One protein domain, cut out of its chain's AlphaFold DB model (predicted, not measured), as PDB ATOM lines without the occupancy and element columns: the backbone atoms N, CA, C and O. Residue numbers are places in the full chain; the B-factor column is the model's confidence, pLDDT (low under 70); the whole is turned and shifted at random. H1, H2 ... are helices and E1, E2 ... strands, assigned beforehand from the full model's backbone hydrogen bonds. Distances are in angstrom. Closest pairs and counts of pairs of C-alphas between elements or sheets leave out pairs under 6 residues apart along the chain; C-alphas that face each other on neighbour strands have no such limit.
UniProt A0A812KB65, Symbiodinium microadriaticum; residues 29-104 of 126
ATOM      1  N   PHE A  29     -30.469  12.871 -80.930       83.75
ATOM      2  CA  PHE A  29     -30.655  12.760 -79.488       83.75
ATOM      3  C   PHE A  29     -29.923  13.902 -78.800       83.75
ATOM      4  O   PHE A  29     -28.800  14.226 -79.181       83.75
ATOM      5  N   ARG A  30     -30.534  14.499 -77.780       83.88
ATOM      6  CA  ARG A  30     -29.871  15.480 -76.923       83.88
ATOM      7  C   ARG A  30     -29.593  14.836 -75.579       83.88
ATOM      8  O   ARG A  30     -30.518  14.341 -74.943       83.88
ATOM      9  N   PHE A  31     -28.333  14.851 -75.175       80.69
ATOM     10  CA  PHE A  31     -27.919  14.369 -73.868       80.69
ATOM     11  C   PHE A  31     -27.743  15.545 -72.915       80.69
ATOM     12  O   PHE A  31     -27.298  16.621 -73.313       80.69
ATOM     13  N   GLU A  32     -28.112  15.335 -71.657       78.44
ATOM     14  CA  GLU A  32     -27.959  16.281 -70.556       78.44
ATOM     15  C   GLU A  32     -27.632  15.467 -69.287       78.44
ATOM     16  O   GLU A  32     -28.067  14.324 -69.167       78.44
ATOM     17  N   GLY A  33     -26.852  16.027 -68.354       72.44
ATOM     18  CA  GLY A  33     -26.505  15.380 -67.075       72.44
ATOM     19  C   GLY A  33     -25.078  14.824 -66.969       72.44
ATOM     20  O   GLY A  33     -24.587  14.609 -65.865       72.44
ATOM     21  N   PHE A  34     -24.333  14.695 -68.069       76.44
ATOM     22  CA  PHE A  34     -22.942  14.244 -68.006       76.44
ATOM     23  C   PHE A  34     -22.042  15.289 -67.331       76.44
ATOM     24  O   PHE A  34     -22.084  16.477 -67.659       76.44
ATOM     25  N   ARG A  35     -21.134  14.847 -66.448       75.62
ATOM     26  CA  ARG A  35     -20.083  15.720 -65.879       75.62
ATOM     27  C   ARG A  35     -19.191  16.324 -66.968       75.62
ATOM     28  O   ARG A  35     -18.748  17.467 -66.863       75.62
ATOM     29  N   THR A  36     -18.950  15.563 -68.030       73.94
ATOM     30  CA  THR A  36     -18.200  16.013 -69.202       73.94
ATOM     31  C   THR A  36     -19.115  16.830 -70.105       73.94
ATOM     32  O   THR A  36     -19.978  16.278 -70.784       73.94
ATOM     33  N   LYS A  37     -18.903  18.152 -70.153       77.75
ATOM     34  CA  LYS A  37     -19.746  19.087 -70.924       77.75
ATOM     35  C   LYS A  37     -19.928  18.698 -72.391       77.75
ATOM     36  O   LYS A  37     -20.995  18.930 -72.938       77.75
ATOM     37  N   HIS A  38     -18.909  18.089 -72.986       72.38
ATOM     38  CA  HIS A  38     -18.910  17.684 -74.388       72.38
ATOM     39  C   HIS A  38     -19.914  16.561 -74.709       72.38
ATOM     40  O   HIS A  38     -20.343  16.419 -75.846       72.38
ATOM     41  N   PHE A  39     -20.336  15.785 -73.706       75.56
ATOM     42  CA  PHE A  39     -21.397  14.794 -73.886       75.56
ATOM     43  C   PHE A  39     -22.795  15.382 -73.733       75.56
ATOM     44  O   PHE A  39     -23.743  14.733 -74.146       75.56
ATOM     45  N   ASN A  40     -22.944  16.607 -73.217       80.50
ATOM     46  CA  ASN A  40     -24.245  17.275 -73.095       80.50
ATOM     47  C   ASN A  40     -24.668  17.987 -74.394       80.50
ATOM     48  O   ASN A  40     -25.230  19.084 -74.370       80.50
ATOM     49  N   GLU A  41     -24.325  17.397 -75.535       84.12
ATOM     50  CA  GLU A  41     -24.573  17.953 -76.858       84.12
ATOM     51  C   GLU A  41     -25.632  17.143 -77.615       84.12
ATOM     52  O   GLU A  41     -26.096  16.082 -77.181       84.12
ATOM     53  N   THR A  42     -26.053  17.678 -78.758       87.00
ATOM     54  CA  THR A  42     -26.998  17.008 -79.650       87.00
ATOM     55  C   THR A  42     -26.237  16.104 -80.609       87.00
ATOM     56  O   THR A  42     -25.496  16.579 -81.468       87.00
ATOM     57  N   PHE A  43     -26.470  14.804 -80.498       88.06
ATOM     58  CA  PHE A  43     -25.939  13.805 -81.405       88.06
ATOM     59  C   PHE A  43     -26.890  13.617 -82.586       88.06
ATOM     60  O   PHE A  43     -28.077  13.358 -82.402       88.06
ATOM     61  N   VAL A  44     -26.378  13.713 -83.809       89.06
ATOM     62  CA  VAL A  44     -27.166  13.640 -85.049       89.06
ATOM     63  C   VAL A  44     -26.972  12.287 -85.724       89.06
ATOM     64  O   VAL A  44     -25.846  11.806 -85.855       89.06
ATOM     65  N   ALA A  45     -28.068  11.679 -86.174       89.25
ATOM     66  CA  ALA A  45     -28.051  10.416 -86.896       89.25
ATOM     67  C   ALA A  45     -27.315  10.559 -88.238       89.25
ATOM     68  O   ALA A  45     -27.631  11.423 -89.057       89.25
ATOM     69  N   LYS A  46     -26.371   9.657 -88.501       87.62
ATOM     70  CA  LYS A  46     -25.707   9.485 -89.793       87.62
ATOM     71  C   LYS A  46     -26.046   8.109 -90.351       87.62
ATOM     72  O   LYS A  46     -25.482   7.100 -89.937       87.62
ATOM     73  N   GLN A  47     -26.932   8.085 -91.346       76.94
ATOM     74  CA  GLN A  47     -27.285   6.857 -92.071       76.94
ATOM     75  C   GLN A  47     -26.128   6.295 -92.906       76.94
ATOM     76  O   GLN A  47     -26.134   5.122 -93.225       76.94
ATOM     77  N   ALA A  48     -25.115   7.095 -93.251       82.62
ATOM     78  CA  ALA A  48     -23.952   6.596 -93.990       82.62
ATOM     79  C   ALA A  48     -23.027   5.698 -93.142       82.62
ATOM     80  O   ALA A  48     -22.218   4.953 -93.687       82.62
ATOM     81  N   ALA A  49     -23.124   5.784 -91.814       81.44
ATOM     82  CA  ALA A  49     -22.303   5.027 -90.881       81.44
ATOM     83  C   ALA A  49     -23.206   4.077 -90.091       81.44
ATOM     84  O   ALA A  49     -23.513   4.324 -88.931       81.44
ATOM     85  N   GLU A  50     -23.693   3.013 -90.723       85.44
ATOM     86  CA  GLU A  50     -24.520   2.024 -90.028       85.44
ATOM     87  C   GLU A  50     -23.656   1.011 -89.276       85.44
ATOM     88  O   GLU A  50     -22.593   0.590 -89.743       85.44
ATOM     89  N   VAL A  51     -24.137   0.597 -88.105       86.19
ATOM     90  CA  VAL A  51     -23.574  -0.502 -87.316       86.19
ATOM     91  C   VAL A  51     -24.727  -1.424 -86.938       86.19
ATOM     92  O   VAL A  51     -25.732  -0.976 -86.388       86.19
ATOM     93  N   ASN A  52     -24.611  -2.716 -87.257       83.25
ATOM     94  CA  ASN A  52     -25.669  -3.717 -87.040       83.25
ATOM     95  C   ASN A  52     -27.031  -3.351 -87.678       83.25
ATOM     96  O   ASN A  52     -28.082  -3.623 -87.099       83.25
ATOM     97  N   GLY A  53     -27.021  -2.710 -88.855       83.38
ATOM     98  CA  GLY A  53     -28.242  -2.313 -89.573       83.38
ATOM     99  C   GLY A  53     -29.030  -1.179 -88.907       83.38
ATOM    100  O   GLY A  53     -30.222  -1.018 -89.165       83.38
ATOM    101  N   ARG A  54     -28.383  -0.427 -88.008       86.75
ATOM    102  CA  ARG A  54     -28.929   0.762 -87.353       86.75
ATOM    103  C   ARG A  54     -28.016   1.963 -87.611       86.75
ATOM    104  O   ARG A  54     -26.798   1.780 -87.704       86.75
ATOM    105  N   PRO A  55     -28.574   3.182 -87.699       89.94
ATOM    106  CA  PRO A  55     -27.785   4.395 -87.839       89.94
ATOM    107  C   PRO A  55     -26.903   4.607 -86.608       89.94
ATOM    108  O   PRO A  55     -27.252   4.212 -85.492       89.94
ATOM    109  N   THR A  56     -25.776   5.274 -86.818       91.31
ATOM    110  CA  THR A  56     -24.969   5.816 -85.724       91.31
ATOM    111  C   THR A  56     -25.314   7.273 -85.493       91.31
ATOM    112  O   THR A  56     -25.716   7.982 -86.415       91.31
ATOM    113  N   TYR A  57     -25.142   7.736 -84.265       91.06
ATOM    114  CA  TYR A  57     -25.356   9.129 -83.896       91.06
ATOM    115  C   TYR A  57     -24.026   9.771 -83.565       91.06
ATOM    116  O   TYR A  57     -23.210   9.146 -82.908       91.06
ATOM    117  N   TRP A  58     -23.798  10.997 -84.006       91.94
ATOM    118  CA  TRP A  58     -22.494  11.646 -83.898       91.94
ATOM    119  C   TRP A  58     -22.620  13.000 -83.240       91.94
ATOM    120  O   TRP A  58     -23.559  13.734 -83.551       91.94
ATOM    121  N   ASP A  59     -21.651  13.346 -82.401       90.06
ATOM    122  CA  ASP A  59     -21.516  14.726 -81.948       90.06
ATOM    123  C   ASP A  59     -21.140  15.661 -83.122       90.06
ATOM    124  O   ASP A  59     -20.692  15.191 -84.182       90.06
ATOM    125  N   PRO A  60     -21.344  16.984 -82.975       87.31
ATOM    126  CA  PRO A  60     -21.016  17.949 -84.019       87.31
ATOM    127  C   PRO A  60     -19.554  17.894 -84.513       87.31
ATOM    128  O   PRO A  60     -19.369  17.901 -85.734       87.31
ATOM    129  N   PRO A  61     -18.513  17.807 -83.652       88.81
ATOM    130  CA  PRO A  61     -17.136  17.638 -84.132       88.81
ATOM    131  C   PRO A  61     -16.836  16.266 -84.762       88.81
ATOM    132  O   PRO A  61     -15.833  16.116 -85.458       88.81
ATOM    133  N   GLY A  62     -17.688  15.264 -84.556       87.94
ATOM    134  CA  GLY A  62     -17.472  13.885 -84.973       87.94
ATOM    135  C   GLY A  62     -16.395  13.159 -84.161       87.94
ATOM    136  O   GLY A  62     -15.763  12.240 -84.693       87.94
ATOM    137  N   ALA A  63     -16.156  13.584 -82.918       89.31
ATOM    138  CA  ALA A  63     -15.154  12.997 -82.027       89.31
ATOM    139  C   ALA A  63     -15.656  11.702 -81.372       89.31
ATOM    140  O   ALA A  63     -14.884  10.770 -81.162       89.31
ATOM    141  N   HIS A  64     -16.955  11.620 -81.116       90.31
ATOM    142  CA  HIS A  64     -17.665  10.510 -80.512       90.31
ATOM    143  C   HIS A  64     -18.883  10.151 -81.346       90.31
ATOM    144  O   HIS A  64     -19.500  10.968 -82.042       90.31
ATOM    145  N   PHE A  65     -19.243   8.884 -81.242       91.25
ATOM    146  CA  PHE A  65     -20.409   8.330 -81.877       91.25
ATOM    147  C   PHE A  65     -21.113   7.341 -80.958       91.25
ATOM    148  O   PHE A  65     -20.510   6.692 -80.106       91.25
ATOM    149  N   ILE A  66     -22.414   7.212 -81.158       90.25
ATOM    150  CA  ILE A  66     -23.276   6.278 -80.460       90.25
ATOM    151  C   ILE A  66     -23.747   5.255 -81.474       90.25
ATOM    152  O   ILE A  66     -24.155   5.600 -82.586       90.25
ATOM    153  N   TYR A  67     -23.690   3.989 -81.094       90.62
ATOM    154  CA  TYR A  67     -24.076   2.887 -81.957       90.62
ATOM    155  C   TYR A  67     -24.844   1.824 -81.178       90.62
ATOM    156  O   TYR A  67     -24.738   1.721 -79.955       90.62
ATOM    157  N   TRP A  68     -25.636   1.028 -81.896       88.12
ATOM    158  CA  TRP A  68     -26.362  -0.083 -81.295       88.12
ATOM    159  C   TRP A  68     -25.462  -1.313 -81.200       88.12
ATOM    160  O   TRP A  68     -25.149  -1.978 -82.197       88.12
ATOM    161  N   GLN A  69     -25.048  -1.633 -79.982       85.50
ATOM    162  CA  GLN A  69     -24.195  -2.762 -79.665       85.50
ATOM    163  C   GLN A  69     -25.045  -3.972 -79.264       85.50
ATOM    164  O   GLN A  69     -25.243  -4.225 -78.077       85.50
ATOM    165  N   LYS A  70     -25.496  -4.753 -80.255       83.50
ATOM    166  CA  LYS A  70     -26.320  -5.978 -80.124       83.50
ATOM    167  C   LYS A  70     -27.645  -5.780 -79.367       83.50
ATOM    168  O   LYS A  70     -28.704  -5.923 -79.970       83.50
ATOM    169  N   THR A  71     -27.586  -5.456 -78.080       82.75
ATOM    170  CA  THR A  71     -28.712  -5.347 -77.147       82.75
ATOM    171  C   THR A  71     -28.849  -3.976 -76.476       82.75
ATOM    172  O   THR A  71     -29.803  -3.802 -75.729       82.75
ATOM    173  N   ARG A  72     -27.916  -3.035 -76.672       85.94
ATOM    174  CA  ARG A  72     -27.923  -1.723 -75.990       85.94
ATOM    175  C   ARG A  72     -27.253  -0.627 -76.814       85.94
ATOM    176  O   ARG A  72     -26.412  -0.941 -77.662       85.94
ATOM    177  N   TRP A  73     -27.551   0.642 -76.541       86.38
ATOM    178  CA  TRP A  73     -26.764   1.754 -77.080       86.38
ATOM    179  C   TRP A  73     -25.414   1.877 -76.357       86.38
ATOM    180  O   TRP A  73     -25.309   1.685 -75.144       86.38
ATOM    181  N   ALA A  74     -24.363   2.186 -77.115       89.19
ATOM    182  CA  ALA A  74     -23.017   2.404 -76.601       89.19
ATOM    183  C   ALA A  74     -22.422   3.685 -77.193       89.19
ATOM    184  O   ALA A  74     -22.494   3.892 -78.405       89.19
ATOM    185  N   LEU A  75     -21.818   4.515 -76.344       89.19
ATOM    186  CA  LEU A  75     -21.061   5.708 -76.718       89.19
ATOM    187  C   LEU A  75     -19.585   5.335 -76.872       89.19
ATOM    188  O   LEU A  75     -19.005   4.715 -75.983       89.19
ATOM    189  N   CYS A  76     -18.967   5.720 -77.980       91.12
ATOM    190  CA  CYS A  76     -17.607   5.349 -78.351       91.12
ATOM    191  C   CYS A  76     -16.884   6.560 -78.965       91.12
ATOM    192  O   CYS A  76     -17.517   7.316 -79.702       91.12
ATOM    193  N   PRO A  77     -15.584   6.777 -78.707       91.81
ATOM    194  CA  PRO A  77     -14.818   7.774 -79.428       91.81
ATOM    195  C   PRO A  77     -14.524   7.238 -80.830       91.81
ATOM    196  O   PRO A  77     -14.470   6.027 -81.053       91.81
ATOM    197  N   ARG A  78     -14.329   8.132 -81.794       91.44
ATOM    198  CA  ARG A  78     -13.956   7.760 -83.159       91.44
ATOM    199  C   ARG A  78     -12.555   7.169 -83.213       91.44
ATOM    200  O   ARG A  78     -12.347   6.185 -83.912       91.44
ATOM    201  N   PHE A  79     -11.617   7.760 -82.482       91.94
ATOM    202  CA  PHE A  79     -10.225   7.331 -82.457       91.94
ATOM    203  C   PHE A  79      -9.814   6.920 -81.047       91.94
ATOM    204  O   PHE A  79     -10.202   7.557 -80.070       91.94
ATOM    205  N   ASP A  80      -9.023   5.856 -80.956       89.31
ATOM    206  CA  ASP A  80      -8.332   5.483 -79.723       89.31
ATOM    207  C   ASP A  80      -7.207   6.487 -79.430       89.31
ATOM    208  O   ASP A  80      -6.355   6.711 -80.287       89.31
ATOM    209  N   GLU A  81      -7.174   7.078 -78.234       86.25
ATOM    210  CA  GLU A  81      -6.191   8.123 -77.897       86.25
ATOM    211  C   GLU A  81      -4.743   7.612 -77.885       86.25
ATOM    212  O   GLU A  81      -3.819   8.365 -78.184       86.25
ATOM    213  N   MET A  82      -4.527   6.334 -77.559       87.06
ATOM    214  CA  MET A  82      -3.182   5.759 -77.450       87.06
ATOM    215  C   MET A  82      -2.666   5.243 -78.792       87.06
ATOM    216  O   MET A  82      -1.493   5.408 -79.123       87.06
ATOM    217  N   SER A  83      -3.540   4.603 -79.562       88.81
ATOM    218  CA  SER A  83      -3.181   3.881 -80.786       88.81
ATOM    219  C   SER A  83      -3.522   4.659 -82.058       88.81
ATOM    220  O   SER A  83      -3.137   4.239 -83.148       88.81
ATOM    221  N   ASN A  84      -4.280   5.757 -81.938       88.88
ATOM    222  CA  ASN A  84      -4.856   6.528 -83.044       88.88
ATOM    223  C   ASN A  84      -5.639   5.654 -84.050       88.88
ATOM    224  O   ASN A  84      -5.694   5.932 -85.249       88.88
ATOM    225  N   GLN A  85      -6.212   4.550 -83.565       90.44
ATOM    226  CA  GLN A  85      -6.952   3.585 -84.374       90.44
ATOM    227  C   GLN A  85      -8.404   4.038 -84.541       90.44
ATOM    228  O   GLN A  85      -9.026   4.448 -83.564       90.44
ATOM    229  N   ASP A  86      -8.957   3.920 -85.753       90.81
ATOM    230  CA  ASP A  86     -10.374   4.203 -86.011       90.81
ATOM    231  C   ASP A  86     -11.264   3.102 -85.410       90.81
ATOM    232  O   ASP A  86     -11.332   1.966 -85.894       90.81
ATOM    233  N   LEU A  87     -11.953   3.450 -84.329       90.69
ATOM    234  CA  LEU A  87     -12.834   2.559 -83.592       90.69
ATOM    235  C   LEU A  87     -14.170   2.343 -84.304       90.69
ATOM    236  O   LEU A  87     -14.796   1.310 -84.057       90.69
ATOM    237  N   LEU A  88     -14.592   3.239 -85.209       90.25
ATOM    238  CA  LEU A  88     -15.785   3.027 -86.036       90.25
ATOM    239  C   LEU A  88     -15.591   1.796 -86.923       90.25
ATOM    240  O   LEU A  88     -16.441   0.906 -86.955       90.25
ATOM    241  N   ALA A  89     -14.434   1.708 -87.582       89.81
ATOM    242  CA  ALA A  89     -14.082   0.552 -88.397       89.81
ATOM    243  C   ALA A  89     -14.031  -0.729 -87.549       89.81
ATOM    244  O   ALA A  89     -14.504  -1.783 -87.977       89.81
ATOM    245  N   CYS A  90     -13.513  -0.659 -86.317       89.38
ATOM    246  CA  CYS A  90     -13.519  -1.806 -85.408       89.38
ATOM    247  C   CYS A  90     -14.938  -2.288 -85.074       89.38
ATOM    248  O   CYS A  90     -15.190  -3.490 -85.143       89.38
ATOM    249  N   VAL A  91     -15.871  -1.392 -84.728       91.06
ATOM    250  CA  VAL A  91     -17.247  -1.795 -84.377       91.06
ATOM    251  C   VAL A  91     -18.057  -2.257 -85.590       91.06
ATOM    252  O   VAL A  91     -18.855  -3.183 -85.462       91.06
ATOM    253  N   GLN A  92     -17.814  -1.695 -86.778       89.50
ATOM    254  CA  GLN A  92     -18.426  -2.162 -88.028       89.50
ATOM    255  C   GLN A  92     -18.007  -3.595 -88.378       89.50
ATOM    256  O   GLN A  92     -18.819  -4.369 -88.874       89.50
ATOM    257  N   ASN A  93     -16.774  -3.976 -88.036       88.38
ATOM    258  CA  ASN A  93     -16.270  -5.344 -88.173       88.38
ATOM    259  C   ASN A  93     -16.722  -6.288 -87.037       88.38
ATOM    260  O   ASN A  93     -16.213  -7.400 -86.915       88.38
ATOM    261  N   GLY A  94     -17.662  -5.864 -86.186       85.44
ATOM    262  CA  GLY A  94     -18.188  -6.670 -85.080       85.44
ATOM    263  C   GLY A  94     -17.402  -6.552 -83.771       85.44
ATOM    264  O   GLY A  94     -17.666  -7.300 -82.826       85.44
ATOM    265  N   GLY A  95     -16.454  -5.615 -83.690       86.62
ATOM    266  CA  GLY A  95     -15.764  -5.275 -82.454       86.62
ATOM    267  C   GLY A  95     -16.714  -4.719 -81.390       86.62
ATOM    268  O   GLY A  95     -17.750  -4.126 -81.683       86.62
ATOM    269  N   VAL A  96     -16.340  -4.904 -80.126       85.31
ATOM    270  CA  VAL A  96     -17.067  -4.376 -78.967       85.31
ATOM    271  C   VAL A  96     -16.210  -3.304 -78.308       85.31
ATOM    272  O   VAL A  96     -15.181  -3.615 -77.709       85.31
ATOM    273  N   ARG A  97     -16.614  -2.037 -78.446       85.25
ATOM    274  CA  ARG A  97     -15.916  -0.868 -77.890       85.25
ATOM    275  C   ARG A  97     -16.923   0.154 -77.372       85.25
ATOM    276  O   ARG A  97     -17.948   0.369 -78.005       85.25
ATOM    277  N   GLY A  98     -16.656   0.781 -76.240       81.56
ATOM    278  CA  GLY A  98     -17.533   1.814 -75.706       81.56
ATOM    279  C   GLY A  98     -16.962   2.408 -74.431       81.56
ATOM    280  O   GLY A  98     -16.435   1.676 -73.595       81.56
ATOM    281  N   LEU A  99     -17.061   3.729 -74.313       81.00
ATOM    282  CA  LEU A  99     -16.766   4.493 -73.102       81.00
ATOM    283  C   LEU A  99     -17.928   4.425 -72.114       81.00
ATOM    284  O   LEU A  99     -17.707   4.348 -70.912       81.00
ATOM    285  N   ALA A 100     -19.158   4.441 -72.628       80.56
ATOM    286  CA  ALA A 100     -20.370   4.365 -71.827       80.56
ATOM    287  C   ALA A 100     -21.413   3.486 -72.517       80.56
ATOM    288  O   ALA A 100     -21.437   3.361 -73.744       80.56
ATOM    289  N   TYR A 101     -22.278   2.884 -71.711       81.62
ATOM    290  CA  TYR A 101     -23.359   2.021 -72.165       81.62
ATOM    291  C   TYR A 101     -24.668   2.524 -71.581       81.62
ATOM    292  O   TYR A 101     -24.703   2.986 -70.442       81.62
ATOM    293  N   GLU A 102     -25.737   2.400 -72.354       78.56
ATOM    294  CA  GLU A 102     -27.089   2.562 -71.840       78.56
ATOM    295  C   GLU A 102     -27.327   1.563 -70.701       78.56
ATOM    296  O   GLU A 102     -27.117   0.354 -70.859       78.56
ATOM    297  N   VAL A 103     -27.755   2.083 -69.552       69.50
ATOM    298  CA  VAL A 103     -28.216   1.285 -68.420       69.50
ATOM    299  C   VAL A 103     -29.734   1.251 -68.502       69.50
ATOM    300  O   VAL A 103     -30.382   2.289 -68.403       69.50
ATOM    301  N   SER A 104     -30.314   0.069 -68.697       56.81
ATOM    302  CA  SER A 104     -31.755  -0.105 -68.513       56.81
ATOM    303  C   SER A 104     -32.084   0.124 -67.034       56.81
ATOM    304  O   SER A 104     -31.401  -0.430 -66.170       56.81
TER     305      SER A 104
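This is residues 29 to 104 of the 126 residues of a protein of Symbiodinium microadriaticum (UniProt A0A812KB65). A strongly twisted sheet of four strands, E1 to E4, winds back and forth as a meander, each strand the antiparallel neighbour of the one before, and one short helix, H1, covers part of one face. The loop of residues 80 to 85, between E4 and H1, sticks out from this body. The printed part has 76 residues, with named elements in the order E1, E2, E3, E4, H1; the sheet's order is E1 - E2 - E3 - E4, all antiparallel. The class is mostly strand, though under half of the residues, 33, are in named elements. The whole is compact, with a radius of gyration of the C-alphas of 11.7 A, and rounded, spanning 31 by 28 by 24 A.

Start at residues 29 to 30, which pair antiparallel with residues 42 to 43 of E1, residues 42 to 51. E1 bends by 95 degrees at residue 48, and on both sides of the bend it faces E2, residues 54 to 58: C-alphas 47 and 55 are 4.9 A apart, C-alphas 50 and 55 4.6 A. In this hairpin look for N 46 and O 56, 2.8 A apart, and N 51 and O 54, 2.9 A. E2 forms a hairpin with E3, residues 64 to 69, at 159 degrees between directions; N 66 and O 57 are 2.7 A apart. E3 forms a hairpin with E4, residues 72 to 77, at 151 degrees; N 67 and O 74 are 2.9 A apart. The edge strands E1 and E4 are apart. H1, residues 87 to 92, is on the sheet at a height of 8.3 A, over E3 and along the strands, at 25 degrees to E3 on the local plane. Its closest C-alphas to E1 are those of Gln 92 and Val 51, 5.5 A apart. In H1 every O i to N i+4 pair is within hydrogen-bond range. Farther on, residues 100 to 101 pair antiparallel with residues 74 to 75 of E4.

Find C-alpha 42 at (-26.998, 17.008, -79.650), where E1 begins; it runs 19.4 A to C-alpha 51. E2 measures 13.1 A, E3 14.8 A and E4 16.5 A, ending at C-alpha 77, (-14.818, 7.774, -79.428). H1 is 8.6 A long and ends at C-alpha 92, (-18.426, -2.162, -88.028).

The C-alphas farthest apart are those of Ser 83 and Ser 104, 31.4 A. The printed part has no cut. The links between strands are tight, and that from E4 to H1 is short. Mean pLDDT of the printed part is 85.2; look for low confidence at residues 103 to 104, under 70.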